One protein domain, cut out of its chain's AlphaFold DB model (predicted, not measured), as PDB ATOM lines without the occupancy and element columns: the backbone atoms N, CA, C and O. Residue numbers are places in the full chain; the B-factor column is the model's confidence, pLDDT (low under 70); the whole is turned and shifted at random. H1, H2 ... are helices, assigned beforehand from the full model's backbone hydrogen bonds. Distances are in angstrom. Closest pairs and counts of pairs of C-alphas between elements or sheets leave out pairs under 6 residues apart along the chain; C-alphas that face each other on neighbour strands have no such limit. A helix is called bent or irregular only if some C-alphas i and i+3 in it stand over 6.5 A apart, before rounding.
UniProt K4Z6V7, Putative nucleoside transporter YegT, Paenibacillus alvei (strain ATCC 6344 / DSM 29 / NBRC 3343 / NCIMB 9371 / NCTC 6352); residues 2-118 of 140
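AT A GLANCE: This is residues 2 to 118 of the 140 residues of the protein "Putative nucleoside transporter YegT" of Paenibacillus alvei (strain ATCC 6344 / DSM 29 / NBRC 3343 / NCIMB 9371 / NCTC 6352) (UniProt K4Z6V7). Four helices form a long, loose up-and-down bundle that is open along one side: short H1 packs between the first half of H2 and H4, while long H3 makes the opposite side, meeting H2 near its own start and H4 at its own end. Between these two ends the middle of H3 stands clear of the other helices, with residues 66 to 72 free, and the last residues, 113 to 118, stick out at the end of H4. The printed part has 117 residues with four named helices, in the order H1, H2, H3, H4, and no named strand; its class is all helix. The whole is loose, with a radius of gyration of the C-alphas of 16.8 A, and its outline is a rod spanning 56 by 27 by 26 A.

HOW THE PARTS SIT: H1, residues 2 to 14, and H2, residues 20 to 49, form a helical hairpin. They touch at a shallow tilt of 21 degrees, opposite ways, H2 with residues 20 to 33 alone; the closest C-alphas, of Arg 7 and Gly 26, are 4.7 A apart. H2 forms a second hairpin with H3, residues 54 to 84. These touch through residues 41 to 49 of H2 and 54 to 61 of H3 alone, with the closest C-alphas, of Glu 46 and Lys 54, 4.5 A apart; the tilt of 36 degrees, opposite ways, is only just steep. H3 has a kink of 30 degrees near residue 74. H3 forms a third hairpin with H4, residues 89 to 117, at a steep tilt of 39 degrees, opposite ways. They touch through residues 80 to 84 of H3 and 95 to 99 of H4 alone, and the closest C-alphas, of Thr 84 and Phe 99, are 5.9 A apart. H4 has a kink of 30 degrees near residue 96 and is only just irregular, C-alphas 91 and 94 being 7.0 A apart. H1 and H4 touch at a shallow tilt of 14 degrees, opposite ways, with the closest C-alphas, of Ala 12 and Lys 97, 4.0 A apart. H1 and H3 are apart, and so are H2 and H4. In H1 every O i to N i+4 pair is within hydrogen-bond range; the figures are 23 of 26 in H2, 24 of 27 in H3 and 18 of 25 in H4.

IN THESE COORDINATES: H1 begins at C-alpha 2 (108.828, 155.445, 186.013) and measures 18.0 A from first to last C-alpha. H2 measures 43.3 A, and H3, the longest helix by residues with 31, measures 41.4 A from C-alpha 54 (119.666, 160.162, 161.176). H4 measures 42.8 A and ends at C-alpha 117 (119.030, 145.331, 180.501).

THE WHOLE: The C-alphas farthest apart, of Lys 52 and Ala 91, are 55.6 A apart. The printed part has no cut, and the three links are tight. The mean pLDDT of the printed part is 92.8, and no printed residue is under 70.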
ATOM      1  N   LEU A   2     109.341 155.255 184.640       91.31
ATOM      2  CA  LEU A   2     108.828 155.445 186.013       91.31
ATOM      3  C   LEU A   2     107.813 156.596 186.149       91.31
ATOM      4  O   LEU A   2     106.759 156.417 186.749       91.31
ATOM      5  N   ALA A   3     108.071 157.751 185.523       93.00
ATOM      6  CA  ALA A   3     107.102 158.854 185.477       93.00
ATOM      7  C   ALA A   3     105.779 158.453 184.791       93.00
ATOM      8  O   ALA A   3     104.707 158.912 185.169       93.00
ATOM      9  N   TRP A   4     105.847 157.540 183.822       93.44
ATOM     10  CA  TRP A   4     104.689 157.027 183.097       93.44
ATOM     11  C   TRP A   4     103.862 156.075 183.975       93.44
ATOM     12  O   TRP A   4     102.636 156.169 183.999       93.44
ATOM     13  N   THR A   5     104.527 155.229 184.769       94.31
ATOM     14  CA  THR A   5     103.894 154.441 185.837       94.31
ATOM     15  C   THR A   5     103.195 155.350 186.843       94.31
ATOM     16  O   THR A   5     102.023 155.135 187.137       94.31
ATOM     17  N   LEU A   6     103.883 156.390 187.329       95.62
ATOM     18  CA  LEU A   6     103.309 157.348 188.274       95.62
ATOM     19  C   LEU A   6     102.080 158.041 187.680       95.62
ATOM     20  O   LEU A   6     101.045 158.097 188.330       95.62
ATOM     21  N   ARG A   7     102.149 158.498 186.427       95.06
ATOM     22  CA  ARG A   7     101.016 159.112 185.722       95.06
ATOM     23  C   ARG A   7      99.776 158.221 185.728       95.06
ATOM     24  O   ARG A   7      98.695 158.682 186.080       95.06
ATOM     25  N   TYR A   8      99.922 156.955 185.341       95.19
ATOM     26  CA  TYR A   8      98.789 156.031 185.319       95.19
ATOM     27  C   TYR A   8      98.309 155.658 186.723       95.19
ATOM     28  O   TYR A   8      97.106 155.514 186.920       95.19
ATOM     29  N   ALA A   9      99.204 155.585 187.710       95.12
ATOM     30  CA  ALA A   9      98.813 155.417 189.107       95.12
ATOM     31  C   ALA A   9      97.972 156.607 189.605       95.12
ATOM     32  O   ALA A   9      96.935 156.396 190.226       95.12
ATOM     33  N   LEU A  10      98.353 157.848 189.276       94.81
ATOM     34  CA  LEU A  10      97.570 159.041 189.623       94.81
ATOM     35  C   LEU A  10      96.158 158.989 189.019       94.81
ATOM     36  O   LEU A  10      95.202 159.348 189.698       94.81
ATOM     37  N   PHE A  11      95.999 158.496 187.786       93.88
ATOM     38  CA  PHE A  11      94.670 158.274 187.200       93.88
ATOM     39  C   PHE A  11      93.912 157.122 187.859       93.88
ATOM     40  O   PHE A  11      92.721 157.259 188.126       93.88
ATOM     41  N   ALA A  12      94.590 156.019 188.180       93.50
ATOM     42  CA  ALA A  12      93.972 154.879 188.843       93.50
ATOM     43  C   ALA A  12      93.415 155.245 190.227       93.50
ATOM     44  O   ALA A  12      92.306 154.848 190.564       93.50
ATOM     45  N   PHE A  13      94.158 156.021 191.017       93.12
ATOM     46  CA  PHE A  13      93.718 156.459 192.345       93.12
ATOM     47  C   PHE A  13      92.868 157.734 192.312       93.12
ATOM     48  O   PHE A  13      92.104 157.972 193.238       93.12
ATOM     49  N   GLY A  14      92.962 158.540 191.252       90.62
ATOM     50  CA  GLY A  14      92.133 159.732 191.079       90.62
ATOM     51  C   GLY A  14      90.720 159.441 190.563       90.62
ATOM     52  O   GLY A  14      89.819 160.236 190.817       90.62
ATOM     53  N   ALA A  15      90.512 158.325 189.855       88.12
ATOM     54  CA  ALA A  15      89.229 158.002 189.230       88.12
ATOM     55  C   ALA A  15      88.093 157.634 190.213       88.12
ATOM     56  O   ALA A  15      87.016 158.207 190.046       88.12
ATOM     57  N   PRO A  16      88.279 156.761 191.232       86.69
ATOM     58  CA  PRO A  16      87.199 156.344 192.139       86.69
ATOM     59  C   PRO A  16      86.519 157.510 192.857       86.69
ATOM     60  O   PRO A  16      85.299 157.642 192.834       86.69
ATOM     61  N   ASP A  17      87.340 158.397 193.414       87.62
ATOM     62  CA  ASP A  17      86.911 159.523 194.243       87.62
ATOM     63  C   ASP A  17      86.782 160.834 193.440       87.62
ATOM     64  O   ASP A  17      86.623 161.909 194.015       87.62
ATOM     65  N   GLN A  18      86.895 160.770 192.103       85.31
ATOM     66  CA  GLN A  18      86.883 161.929 191.194       85.31
ATOM     67  C   GLN A  18      87.824 163.060 191.639       85.31
ATOM     68  O   GLN A  18      87.511 164.251 191.548       85.31
ATOM     69  N   LEU A  19      89.014 162.694 192.116       91.25
ATOM     70  CA  LEU A  19      89.983 163.636 192.659       91.25
ATOM     71  C   LEU A  19      90.646 164.413 191.519       91.25
ATOM     72  O   LEU A  19      91.726 164.065 191.032       91.25
ATOM     73  N   ALA A  20      89.996 165.505 191.111       89.88
ATOM     74  CA  ALA A  20      90.461 166.392 190.049       89.88
ATOM     75  C   ALA A  20      91.941 166.806 190.187       89.88
ATOM     76  O   ALA A  20      92.641 166.759 189.175       89.88
ATOM     77  N   PRO A  21      92.482 167.117 191.386       94.06
ATOM     78  CA  PRO A  21      93.898 167.459 191.521       94.06
ATOM     79  C   PRO A  21      94.851 166.339 191.078       94.06
ATOM     80  O   PRO A  21      95.817 166.611 190.368       94.06
ATOM     81  N   LEU A  22      94.571 165.076 191.427       92.50
ATOM     82  CA  LEU A  22      95.393 163.930 191.010       92.50
ATOM     83  C   LEU A  22      95.381 163.756 189.490       92.50
ATOM     84  O   LEU A  22      96.427 163.525 188.879       92.50
ATOM     85  N   MET A  23      94.212 163.924 188.869       91.94
ATOM     86  CA  MET A  23      94.073 163.848 187.416       91.94
ATOM     87  C   MET A  23      94.810 164.995 186.717       91.94
ATOM     88  O   MET A  23      95.527 164.759 185.749       91.94
ATOM     89  N   ILE A  24      94.710 166.224 187.229       94.75
ATOM     90  CA  ILE A  24      95.427 167.383 186.677       94.75
ATOM     91  C   ILE A  24      96.942 167.167 186.752       94.75
ATOM     92  O   ILE A  24      97.638 167.393 185.762       94.75
ATOM     93  N   ILE A  25      97.457 166.661 187.877       95.44
ATOM     94  CA  ILE A  25      98.883 166.325 188.011       95.44
ATOM     95  C   ILE A  25      99.270 165.222 187.016       95.44
ATOM     96  O   ILE A  25     100.300 165.333 186.354       95.44
ATOM     97  N   GLY A  26      98.441 164.187 186.846       94.44
ATOM     98  CA  GLY A  26      98.670 163.135 185.850       94.44
ATOM     99  C   GLY A  26      98.686 163.654 184.403       94.44
ATOM    100  O   GLY A  26      99.484 163.193 183.580       94.44
ATOM    101  N   ILE A  27      97.849 164.642 184.082       94.19
ATOM    102  CA  ILE A  27      97.847 165.318 182.778       94.19
ATOM    103  C   ILE A  27      99.118 166.155 182.613       94.19
ATOM    104  O   ILE A  27      99.796 166.010 181.602       94.19
ATOM    105  N   ALA A  28      99.493 166.961 183.607       95.00
ATOM    106  CA  ALA A  28     100.720 167.759 183.568       95.00
ATOM    107  C   ALA A  28     101.975 166.880 183.408       95.00
ATOM    108  O   ALA A  28     102.870 167.190 182.621       95.00
ATOM    109  N   LEU A  29     102.006 165.727 184.082       94.94
ATOM    110  CA  LEU A  29     103.104 164.766 184.002       94.94
ATOM    111  C   LEU A  29     103.253 164.145 182.600       94.94
ATOM    112  O   LEU A  29     104.312 163.602 182.282       94.94
ATOM    113  N   HIS A  30     102.226 164.234 181.744       93.19
ATOM    114  CA  HIS A  30     102.276 163.721 180.377       93.19
ATOM    115  C   HIS A  30     103.397 164.356 179.553       93.19
ATOM    116  O   HIS A  30     104.132 163.615 178.904       93.19
ATOM    117  N   GLY A  31     103.561 165.683 179.616       90.19
ATOM    118  CA  GLY A  31     104.591 166.395 178.851       90.19
ATOM    119  C   GLY A  31     105.996 165.917 179.213       90.19
ATOM    120  O   GLY A  31     106.759 165.505 178.348       90.19
ATOM    121  N   ILE A  32     106.278 165.814 180.515       91.38
ATOM    122  CA  ILE A  32     107.551 165.290 181.030       91.38
ATOM    123  C   ILE A  32     107.777 163.849 180.548       91.38
ATOM    124  O   ILE A  32     108.865 163.500 180.099       91.38
ATOM    125  N   CYS A  33     106.754 162.990 180.611       92.62
ATOM    126  CA  CYS A  33     106.875 161.609 180.139       92.62
ATOM    127  C   CYS A  33     107.166 161.529 178.637       92.62
ATOM    128  O   CYS A  33     107.948 160.673 178.219       92.62
ATOM    129  N   TYR A  34     106.519 162.388 177.850       89.69
ATOM    130  CA  TYR A  34     106.655 162.427 176.403       89.69
ATOM    131  C   TYR A  34     108.055 162.897 176.003       89.69
ATOM    132  O   TYR A  34     108.759 162.176 175.297       89.69
ATOM    133  N   ASP A  35     108.505 164.037 176.528       90.81
ATOM    134  CA  ASP A  35     109.795 164.628 176.168       90.81
ATOM    135  C   ASP A  35     110.957 163.697 176.523       90.81
ATOM    136  O   ASP A  35     111.769 163.340 175.669       90.81
ATOM    137  N   PHE A  36     111.003 163.207 177.765       87.81
ATOM    138  CA  PHE A  36     112.103 162.358 178.230       87.81
ATOM    139  C   PHE A  36     112.142 160.963 177.610       87.81
ATOM    140  O   PHE A  36     113.129 160.262 177.823       87.81
ATOM    141  N   PHE A  37     111.098 160.526 176.908       87.94
ATOM    142  CA  PHE A  37     111.113 159.251 176.195       87.94
ATOM    143  C   PHE A  37     111.348 159.447 174.699       87.94
ATOM    144  O   PHE A  37     112.203 158.780 174.118       87.94
ATOM    145  N   PHE A  38     110.613 160.366 174.073       90.12
ATOM    146  CA  PHE A  38     110.678 160.565 172.631       90.12
ATOM    147  C   PHE A  38     111.859 161.430 172.218       90.12
ATOM    148  O   PHE A  38     112.590 161.027 171.321       90.12
ATOM    149  N   VAL A  39     112.115 162.563 172.880       91.25
ATOM    150  CA  VAL A  39     113.224 163.454 172.493       91.25
ATOM    151  C   VAL A  39     114.570 162.769 172.716       91.25
ATOM    152  O   VAL A  39     115.405 162.732 171.817       91.25
ATOM    153  N   THR A  40     114.773 162.152 173.881       90.81
ATOM    154  CA  THR A  40     115.981 161.354 174.160       90.81
ATOM    155  C   THR A  40     116.091 160.136 173.242       90.81
ATOM    156  O   THR A  40     117.186 159.834 172.774       90.81
ATOM    157  N   GLY A  41     114.975 159.464 172.938       91.31
ATOM    158  CA  GLY A  41     114.928 158.357 171.984       91.31
ATOM    159  C   GLY A  41     115.348 158.780 170.578       91.31
ATOM    160  O   GLY A  41     116.131 158.080 169.939       91.31
ATOM    161  N   PHE A  42     114.901 159.953 170.122       93.00
ATOM    162  CA  PHE A  42     115.334 160.536 168.856       93.00
ATOM    163  C   PHE A  42     116.830 160.847 168.872       93.00
ATOM    164  O   PHE A  42     117.529 160.383 167.978       93.00
ATOM    165  N   ILE A  43     117.337 161.543 169.896       92.12
ATOM    166  CA  ILE A  43     118.771 161.861 170.023       92.12
ATOM    167  C   ILE A  43     119.616 160.579 170.001       92.12
ATOM    168  O   ILE A  43     120.619 160.503 169.294       92.12
ATOM    169  N   TYR A  44     119.196 159.546 170.734       90.06
ATOM    170  CA  TYR A  44     119.886 158.259 170.750       90.06
ATOM    171  C   TYR A  44     119.858 157.574 169.376       90.06
ATOM    172  O   TYR A  44     120.892 157.112 168.897       90.06
ATOM    173  N   ALA A  45     118.700 157.529 168.714       92.00
ATOM    174  CA  ALA A  45     118.571 156.936 167.385       92.00
ATOM    175  C   ALA A  45     119.456 157.653 166.351       92.00
ATOM    176  O   ALA A  45     120.110 156.991 165.545       92.00
ATOM    177  N   GLU A  46     119.536 158.986 166.401       92.38
ATOM    178  CA  GLU A  46     120.440 159.761 165.545       92.38
ATOM    179  C   GLU A  46     121.910 159.410 165.794       92.38
ATOM    180  O   GLU A  46     122.653 159.171 164.838       92.38
ATOM    181  N   GLN A  47     122.318 159.334 167.066       89.75
ATOM    182  CA  GLN A  47     123.688 158.984 167.456       89.75
ATOM    183  C   GLN A  47     124.096 157.591 166.961       89.75
ATOM    184  O   GLN A  47     125.249 157.397 166.582       89.75
ATOM    185  N   GLN A  48     123.166 156.631 166.935       88.62
ATOM    186  CA  GLN A  48     123.440 155.277 166.444       88.62
ATOM    187  C   GLN A  48     123.435 155.172 164.910       88.62
ATOM    188  O   GLN A  48     124.169 154.361 164.351       88.62
ATOM    189  N   ALA A  49     122.614 155.965 164.215       90.62
ATOM    190  CA  ALA A  49     122.414 155.846 162.768       90.62
ATOM    191  C   ALA A  49     123.456 156.613 161.927       90.62
ATOM    192  O   ALA A  49     123.718 156.248 160.779       90.62
ATOM    193  N   GLY A  50     124.062 157.667 162.486       85.38
ATOM    194  CA  GLY A  50     125.048 158.509 161.802       85.38
ATOM    195  C   GLY A  50     124.440 159.546 160.844       85.38
ATOM    196  O   GLY A  50     123.270 159.486 160.459       85.38
ATOM    197  N   ASP A  51     125.253 160.523 160.426       89.12
ATOM    198  CA  ASP A  51     124.771 161.762 159.785       89.12
ATOM    199  C   ASP A  51     123.983 161.576 158.484       89.12
ATOM    200  O   ASP A  51     123.119 162.393 158.168       89.12
ATOM    201  N   LYS A  52     124.251 160.505 157.729       92.81
ATOM    202  CA  LYS A  52     123.612 160.262 156.425       92.81
ATOM    203  C   LYS A  52     122.151 159.821 156.533       92.81
ATOM    204  O   LYS A  52     121.389 160.060 155.602       92.81
ATOM    205  N   VAL A  53     121.769 159.156 157.626       94.50
ATOM    206  CA  VAL A  53     120.449 158.505 157.766       94.50
ATOM    207  C   VAL A  53     119.743 158.817 159.089       94.50
ATOM    208  O   VAL A  53     118.686 158.255 159.370       94.50
ATOM    209  N   LYS A  54     120.255 159.764 159.885       93.12
ATOM    210  CA  LYS A  54     119.666 160.162 161.176       93.12
ATOM    211  C   LYS A  54     118.182 160.552 161.104       93.12
ATOM    212  O   LYS A  54     117.393 160.096 161.926       93.12
ATOM    213  N   GLY A  55     117.773 161.284 160.063       93.19
ATOM    214  CA  GLY A  55     116.364 161.645 159.860       93.19
ATOM    215  C   GLY A  55     115.473 160.428 159.585       93.19
ATOM    216  O   GLY A  55     114.368 160.336 160.112       93.19
ATOM    217  N   GLN A  56     115.977 159.441 158.835       95.81
ATOM    218  CA  GLN A  56     115.252 158.191 158.575       95.81
ATOM    219  C   GLN A  56     115.090 157.374 159.862       95.81
ATOM    220  O   GLN A  56     114.014 156.834 160.110       95.81
ATOM    221  N   ALA A  57     116.122 157.330 160.711       94.94
ATOM    222  CA  ALA A  57     116.062 156.657 162.007       94.94
ATOM    223  C   ALA A  57     115.024 157.297 162.947       94.94
ATOM    224  O   ALA A  57     114.258 156.580 163.591       94.94
ATOM    225  N   GLN A  58     114.932 158.631 162.976       95.19
ATOM    226  CA  GLN A  58     113.893 159.334 163.733       95.19
ATOM    227  C   GLN A  58     112.487 159.036 163.205       95.19
ATOM    228  O   GLN A  58     111.597 158.710 163.991       95.19
ATOM    229  N   SER A  59     112.279 159.101 161.886       94.94
ATOM    230  CA  SER A  59     110.983 158.768 161.284       94.94
ATOM    231  C   SER A  59     110.589 157.314 161.540       94.94
ATOM    232  O   SER A  59     109.417 157.038 161.783       94.94
ATOM    233  N   LEU A  60     111.553 156.390 161.546       95.69
ATOM    234  CA  LEU A  60     111.312 154.992 161.887       95.69
ATOM    235  C   LEU A  60     110.892 154.838 163.355       95.69
ATOM    236  O   LEU A  60     109.915 154.145 163.638       95.69
ATOM    237  N   LEU A  61     111.570 155.524 164.285       94.75
ATOM    238  CA  LEU A  61     111.197 155.524 165.703       94.75
ATOM    239  C   LEU A  61     109.785 156.092 165.909       94.75
ATOM    240  O   LEU A  61     108.989 155.516 166.654       94.75
ATOM    241  N   LEU A  62     109.443 157.175 165.208       95.00
ATOM    242  CA  LEU A  62     108.100 157.753 165.233       95.00
ATOM    243  C   LEU A  62     107.056 156.781 164.657       95.00
ATOM    244  O   LEU A  62     106.024 156.564 165.282       95.00
ATOM    245  N   LEU A  63     107.328 156.144 163.513       96.81
ATOM    246  CA  LEU A  63     106.424 155.172 162.890       96.81
ATOM    247  C   LEU A  63     106.128 153.990 163.819       96.81
ATOM    248  O   LEU A  63     104.971 153.598 163.967       96.81
ATOM    249  N   PHE A  64     107.151 153.421 164.456       96.19
ATOM    250  CA  PHE A  64     106.952 152.284 165.351       96.19
ATOM    251  C   PHE A  64     106.194 152.658 166.619       96.19
ATOM    252  O   PHE A  64     105.395 151.862 167.102       96.19
ATOM    253  N   THR A  65     106.414 153.855 167.158       93.38
ATOM    254  CA  THR A  65     105.815 154.253 168.437       93.38
ATOM    255  C   THR A  65     104.446 154.907 168.275       93.38
ATOM    256  O   THR A  65     103.493 154.491 168.927       93.38
ATOM    257  N   GLN A  66     104.329 155.890 167.382       93.25
ATOM    258  CA  GLN A  66     103.118 156.682 167.151       93.25
ATOM    259  C   GLN A  66     102.248 156.139 166.010       93.25
ATOM    260  O   GLN A  66     101.069 156.462 165.933       93.25
ATOM    261  N   GLY A  67     102.799 155.303 165.127       95.88
ATOM    262  CA  GLY A  67     102.026 154.595 164.105       95.88
ATOM    263  C   GLY A  67     101.596 153.216 164.595       95.88
ATOM    264  O   GLY A  67     100.518 153.035 165.159       95.88
ATOM    265  N   ILE A  68     102.474 152.232 164.400       97.56
ATOM    266  CA  ILE A  68     102.203 150.815 164.685       97.56
ATOM    267  C   ILE A  68     101.880 150.606 166.172       97.56
ATOM    268  O   ILE A  68     100.928 149.902 166.508       97.56
ATOM    269  N   GLY A  69     102.644 151.248 167.058       95.31
ATOM    270  CA  GLY A  69     102.467 151.152 168.504       95.31
ATOM    271  C   GLY A  69     101.089 151.618 168.962       95.31
ATOM    272  O   GLY A  69     100.417 150.894 169.694       95.31
ATOM    273  N   ILE A  70     100.624 152.775 168.484       95.44
ATOM    274  CA  ILE A  70      99.276 153.268 168.799       95.44
ATOM    275  C   ILE A  70      98.202 152.384 168.171       95.44
ATOM    276  O   ILE A  70      97.196 152.128 168.831       95.44
ATOM    277  N   TYR A  71      98.397 151.882 166.948       97.38
ATOM    278  CA  TYR A  71      97.426 151.000 166.298       97.38
ATOM    279  C   TYR A  71      97.149 149.746 167.139       97.38
ATOM    280  O   TYR A  71      96.017 149.527 167.572       97.38
ATOM    281  N   PHE A  72      98.184 148.962 167.457       97.06
ATOM    282  CA  PHE A  72      98.016 147.772 168.294       97.06
ATOM    283  C   PHE A  72      97.647 148.125 169.738       97.06
ATOM    284  O   PHE A  72      96.811 147.451 170.339       97.06
ATOM    285  N   GLY A  73      98.209 149.208 170.279       95.06
ATOM    286  CA  GLY A  73      97.871 149.710 171.608       95.06
ATOM    287  C   GLY A  73      96.385 150.032 171.745       95.06
ATOM    288  O   GLY A  73      95.780 149.682 172.753       95.06
ATOM    289  N   SER A  74      95.773 150.615 170.713       95.69
ATOM    290  CA  SER A  74      94.346 150.951 170.697       95.69
ATOM    291  C   SER A  74      93.465 149.708 170.614       95.69
ATOM    292  O   SER A  74      92.444 149.649 171.294       95.69
ATOM    293  N   LEU A  75      93.868 148.688 169.846       97.00
ATOM    294  CA  LEU A  75      93.151 147.407 169.802       97.00
ATOM    295  C   LEU A  75      93.141 146.722 171.174       97.00
ATOM    296  O   LEU A  75      92.095 146.275 171.646       97.00
ATOM    297  N   ILE A  76      94.300 146.681 171.839       96.19
ATOM    298  CA  ILE A  76      94.437 146.096 173.177       96.19
ATOM    299  C   ILE A  76      93.655 146.925 174.199       96.19
ATOM    300  O   ILE A  76      92.892 146.359 174.978       96.19
ATOM    301  N   ALA A  77      93.799 148.251 174.179       95.25
ATOM    302  CA  ALA A  77      93.100 149.146 175.095       95.25
ATOM    303  C   ALA A  77      91.579 149.063 174.926       95.25
ATOM    304  O   ALA A  77      90.871 149.028 175.925       95.25
ATOM    305  N   GLY A  78      91.075 148.968 173.692       95.56
ATOM    306  CA  GLY A  78      89.649 148.788 173.417       95.56
ATOM    307  C   GLY A  78      89.116 147.453 173.939       95.56
ATOM    308  O   GLY A  78      88.083 147.416 174.604       95.56
ATOM    309  N   SER A  79      89.849 146.358 173.710       95.75
ATOM    310  CA  SER A  79      89.501 145.044 174.272       95.75
ATOM    311  C   SER A  79      89.487 145.067 175.803       95.75
ATOM    312  O   SER A  79      88.535 144.599 176.428       95.75
ATOM    313  N   LEU A  80      90.507 145.675 176.410       95.31
ATOM    314  CA  LEU A  80      90.618 145.810 177.855       95.31
ATOM    315  C   LEU A  80      89.493 146.679 178.429       95.31
ATOM    316  O   LEU A  80      88.904 146.317 179.443       95.31
ATOM    317  N   PHE A  81      89.164 147.793 177.775       94.38
ATOM    318  CA  PHE A  81      88.062 148.672 178.158       94.38
ATOM    319  C   PHE A  81      86.741 147.898 178.209       94.38
ATOM    320  O   PHE A  81      86.082 147.897 179.242       94.38
ATOM    321  N   ASN A  82      86.426 147.139 177.154       94.38
ATOM    322  CA  ASN A  82      85.195 146.344 177.071       94.38
ATOM    323  C   ASN A  82      85.083 145.263 178.163       94.38
ATOM    324  O   ASN A  82      83.977 144.835 178.488       94.38
ATOM    325  N   GLN A  83      86.207 144.798 178.712       92.31
ATOM    326  CA  GLN A  83      86.237 143.787 179.777       92.31
ATOM    327  C   GLN A  83      86.248 144.394 181.183       92.31
ATOM    328  O   GLN A  83      85.767 143.767 182.124       92.31
ATOM    329  N   THR A  84      86.828 145.585 181.342       91.94
ATOM    330  CA  THR A  84      87.100 146.180 182.660       91.94
ATOM    331  C   THR A  84      86.101 147.262 183.042       91.94
ATOM    332  O   THR A  84      85.748 147.345 184.214       91.94
ATOM    333  N   VAL A  85      85.602 148.044 182.079       93.25
ATOM    334  CA  VAL A  85      84.633 149.130 182.281       93.25
ATOM    335  C   VAL A  85      83.296 148.709 181.668       93.25
ATOM    336  O   VAL A  85      83.008 148.963 180.503       93.25
ATOM    337  N   THR A  86      82.488 148.000 182.456       93.00
ATOM    338  CA  THR A  86      81.229 147.371 182.012       93.00
ATOM    339  C   THR A  86      79.975 148.121 182.452       93.00
ATOM    340  O   THR A  86      78.875 147.819 181.995       93.00
ATOM    341  N   THR A  87      80.122 149.093 183.351       91.88
ATOM    342  CA  THR A  87      79.027 149.926 183.859       91.88
ATOM    343  C   THR A  87      79.210 151.378 183.428       91.88
ATOM    344  O   THR A  87      80.269 151.767 182.943       91.88
ATOM    345  N   ASN A  88      78.163 152.190 183.592       88.19
ATOM    346  CA  ASN A  88      78.158 153.603 183.215       88.19
ATOM    347  C   ASN A  88      77.890 154.503 184.431       88.19
ATOM    348  O   ASN A  88      77.288 154.084 185.420       88.19
ATOM    349  N   GLY A  89      78.299 155.769 184.331       85.88
ATOM    350  CA  GLY A  89      78.094 156.766 185.385       85.88
ATOM    351  C   GLY A  89      78.963 156.511 186.619       85.88
ATOM    352  O   GLY A  89      80.068 155.987 186.513       85.88
ATOM    353  N   ALA A  90      78.465 156.879 187.801       85.75
ATOM    354  CA  ALA A  90      79.229 156.780 189.048       85.75
ATOM    355  C   ALA A  90      79.650 155.338 189.401       85.75
ATOM    356  O   ALA A  90      80.691 155.139 190.018       85.75
ATOM    357  N   ALA A  91      78.895 154.327 188.957       86.88
ATOM    358  CA  ALA A  91      79.236 152.919 189.179       86.88
ATOM    359  C   ALA A  91      80.528 152.485 188.454       86.88
ATOM    360  O   ALA A  91      81.198 151.551 188.892       86.88
ATOM    361  N   ALA A  92      80.918 153.193 187.387       90.06
ATOM    362  CA  ALA A  92      82.111 152.886 186.603       90.06
ATOM    363  C   ALA A  92      83.414 153.378 187.252       90.06
ATOM    364  O   ALA A  92      84.496 152.992 186.818       90.06
ATOM    365  N   LEU A  93      83.355 154.250 188.263       88.31
ATOM    366  CA  LEU A  93      84.542 154.934 188.801       88.31
ATOM    367  C   LEU A  93      85.570 153.954 189.393       88.31
ATOM    368  O   LEU A  93      86.766 154.078 189.132       88.31
ATOM    369  N   GLU A  94      85.103 152.924 190.102       89.56
ATOM    370  CA  GLU A  94      85.959 151.837 190.600       89.56
ATOM    371  C   GLU A  94      86.537 150.980 189.463       89.56
ATOM    372  O   GLU A  94      87.668 150.500 189.529       89.56
ATOM    373  N   GLN A  95      85.793 150.824 188.367       93.44
ATOM    374  CA  GLN A  95      86.241 150.069 187.196       93.44
ATOM    375  C   GLN A  95      87.375 150.788 186.452       93.44
ATOM    376  O   GLN A  95      88.332 150.152 186.000       93.44
ATOM    377  N   TRP A  96      87.327 152.122 186.396       92.88
ATOM    378  CA  TRP A  96      88.390 152.945 185.821       92.88
ATOM    379  C   TRP A  96      89.721 152.782 186.549       92.88
ATOM    380  O   TRP A  96      90.767 152.757 185.900       92.88
ATOM    381  N   LYS A  97      89.708 152.606 187.876       92.62
ATOM    382  CA  LYS A  97      90.926 152.281 188.630       92.62
ATOM    383  C   LYS A  97      91.576 151.009 188.105       92.62
ATOM    384  O   LYS A  97      92.771 151.017 187.814       92.62
ATOM    385  N   GLY A  98      90.788 149.946 187.936       91.25
ATOM    386  CA  GLY A  98      91.248 148.692 187.343       91.25
ATOM    387  C   GLY A  98      91.846 148.906 185.953       91.25
ATOM    388  O   GLY A  98      92.984 148.512 185.711       91.25
ATOM    389  N   PHE A  99      91.127 149.613 185.077       95.06
ATOM    390  CA  PHE A  99      91.582 149.925 183.721       95.06
ATOM    391  C   PHE A  99      92.939 150.645 183.695       95.06
ATOM    392  O   PHE A  99      93.827 150.243 182.946       95.06
ATOM    393  N   TRP A 100      93.143 151.666 184.538       95.25
ATOM    394  CA  TRP A 100      94.388 152.444 184.590       95.25
ATOM    395  C   TRP A 100      95.572 151.700 185.226       95.25
ATOM    396  O   TRP A 100      96.726 152.022 184.928       95.25
ATOM    397  N   LEU A 101      95.329 150.678 186.054       95.12
ATOM    398  CA  LEU A 101      96.401 149.865 186.636       95.12
ATOM    399  C   LEU A 101      97.109 148.978 185.602       95.12
ATOM    400  O   LEU A 101      98.310 148.748 185.737       95.12
ATOM    401  N   TYR A 102      96.424 148.531 184.548       95.25
ATOM    402  CA  TYR A 102      97.050 147.748 183.474       95.25
ATOM    403  C   TYR A 102      98.197 148.495 182.770       95.25
ATOM    404  O   TYR A 102      99.319 147.978 182.757       95.25
ATOM    405  N   PRO A 103      98.000 149.712 182.217       94.62
ATOM    406  CA  PRO A 103      99.096 150.457 181.612       94.62
ATOM    407  C   PRO A 103     100.121 150.938 182.654       94.62
ATOM    408  O   PRO A 103     101.303 151.039 182.320       94.62
ATOM    409  N   ALA A 104      99.731 151.164 183.918       96.31
ATOM    410  CA  ALA A 104     100.683 151.445 185.002       96.31
ATOM    411  C   ALA A 104     101.655 150.273 185.223       96.31
ATOM    412  O   ALA A 104     102.872 150.472 185.264       96.31
ATOM    413  N   GLY A 105     101.117 149.053 185.313       95.94
ATOM    414  CA  GLY A 105     101.883 147.819 185.455       95.94
ATOM    415  C   GLY A 105     102.772 147.551 184.244       95.94
ATOM    416  O   GLY A 105     103.962 147.292 184.410       95.94
ATOM    417  N   ALA A 106     102.246 147.705 183.026       95.12
ATOM    418  CA  ALA A 106     103.032 147.556 181.803       95.12
ATOM    419  C   ALA A 106     104.219 148.536 181.759       95.12
ATOM    420  O   ALA A 106     105.355 148.127 181.518       95.12
ATOM    421  N   ALA A 107     103.988 149.817 182.071       94.88
ATOM    422  CA  ALA A 107     105.050 150.819 182.139       94.88
ATOM    423  C   ALA A 107     106.093 150.497 183.223       94.88
ATOM    424  O   ALA A 107     107.284 150.733 183.012       94.88
ATOM    425  N   LEU A 108     105.666 149.932 184.360       96.38
ATOM    426  CA  LEU A 108     106.570 149.517 185.433       96.38
ATOM    427  C   LEU A 108     107.444 148.337 185.002       96.38
ATOM    428  O   LEU A 108     108.653 148.377 185.204       96.38
ATOM    429  N   VAL A 109     106.863 147.325 184.353       96.69
ATOM    430  CA  VAL A 109     107.616 146.187 183.804       96.69
ATOM    431  C   VAL A 109     108.660 146.675 182.802       96.69
ATOM    432  O   VAL A 109     109.827 146.310 182.914       96.69
ATOM    433  N   VAL A 110     108.284 147.561 181.875       94.00
ATOM    434  CA  VAL A 110     109.234 148.149 180.918       94.00
ATOM    435  C   VAL A 110     110.313 148.966 181.634       94.00
ATOM    436  O   VAL A 110     111.479 148.887 181.256       94.00
ATOM    437  N   ALA A 111     109.968 149.716 182.687       93.38
ATOM    438  CA  ALA A 111     110.952 150.438 183.493       93.38
ATOM    439  C   ALA A 111     111.976 149.487 184.128       93.38
ATOM    440  O   ALA A 111     113.173 149.747 184.048       93.38
ATOM    441  N   LEU A 112     111.519 148.381 184.719       94.81
ATOM    442  CA  LEU A 112     112.392 147.377 185.327       94.81
ATOM    443  C   LEU A 112     113.274 146.695 184.279       94.81
ATOM    444  O   LEU A 112     114.480 146.593 184.477       94.81
ATOM    445  N   LEU A 113     112.707 146.294 183.137       94.12
ATOM    446  CA  LEU A 113     113.477 145.728 182.029       94.12
ATOM    447  C   LEU A 113     114.545 146.705 181.536       94.12
ATOM    448  O   LEU A 113     115.685 146.306 181.331       94.12
ATOM    449  N   PHE A 114     114.202 147.985 181.392       89.69
ATOM    450  CA  PHE A 114     115.163 149.008 181.000       89.69
ATOM    451  C   PHE A 114     116.283 149.146 182.036       89.69
ATOM    452  O   PHE A 114     117.449 149.102 181.669       89.69
ATOM    453  N   LEU A 115     115.961 149.230 183.329       90.31
ATOM    454  CA  LEU A 115     116.967 149.337 184.393       90.31
ATOM    455  C   LEU A 115     117.901 148.117 184.469       90.31
ATOM    456  O   LEU A 115     119.069 148.271 184.812       90.31
ATOM    457  N   LEU A 116     117.399 146.918 184.160       92.75
ATOM    458  CA  LEU A 116     118.172 145.677 184.244       92.75
ATOM    459  C   LEU A 116     118.974 145.369 182.972       92.75
ATOM    460  O   LEU A 116     120.069 144.810 183.058       92.75
ATOM    461  N   LEU A 117     118.436 145.695 181.793       90.94
ATOM    462  CA  LEU A 117     119.030 145.331 180.501       90.94
ATOM    463  C   LEU A 117     119.842 146.465 179.871       90.94
ATOM    464  O   LEU A 117     120.761 146.197 179.094       90.94
ATOM    465  N   PHE A 118     119.525 147.725 180.176       83.12
ATOM    466  CA  PHE A 118     120.199 148.861 179.563       83.12
ATOM    467  C   PHE A 118     121.570 149.090 180.207       83.12
ATOM    468  O   PHE A 118     121.693 149.670 181.285       83.12
TER     469      PHE A 118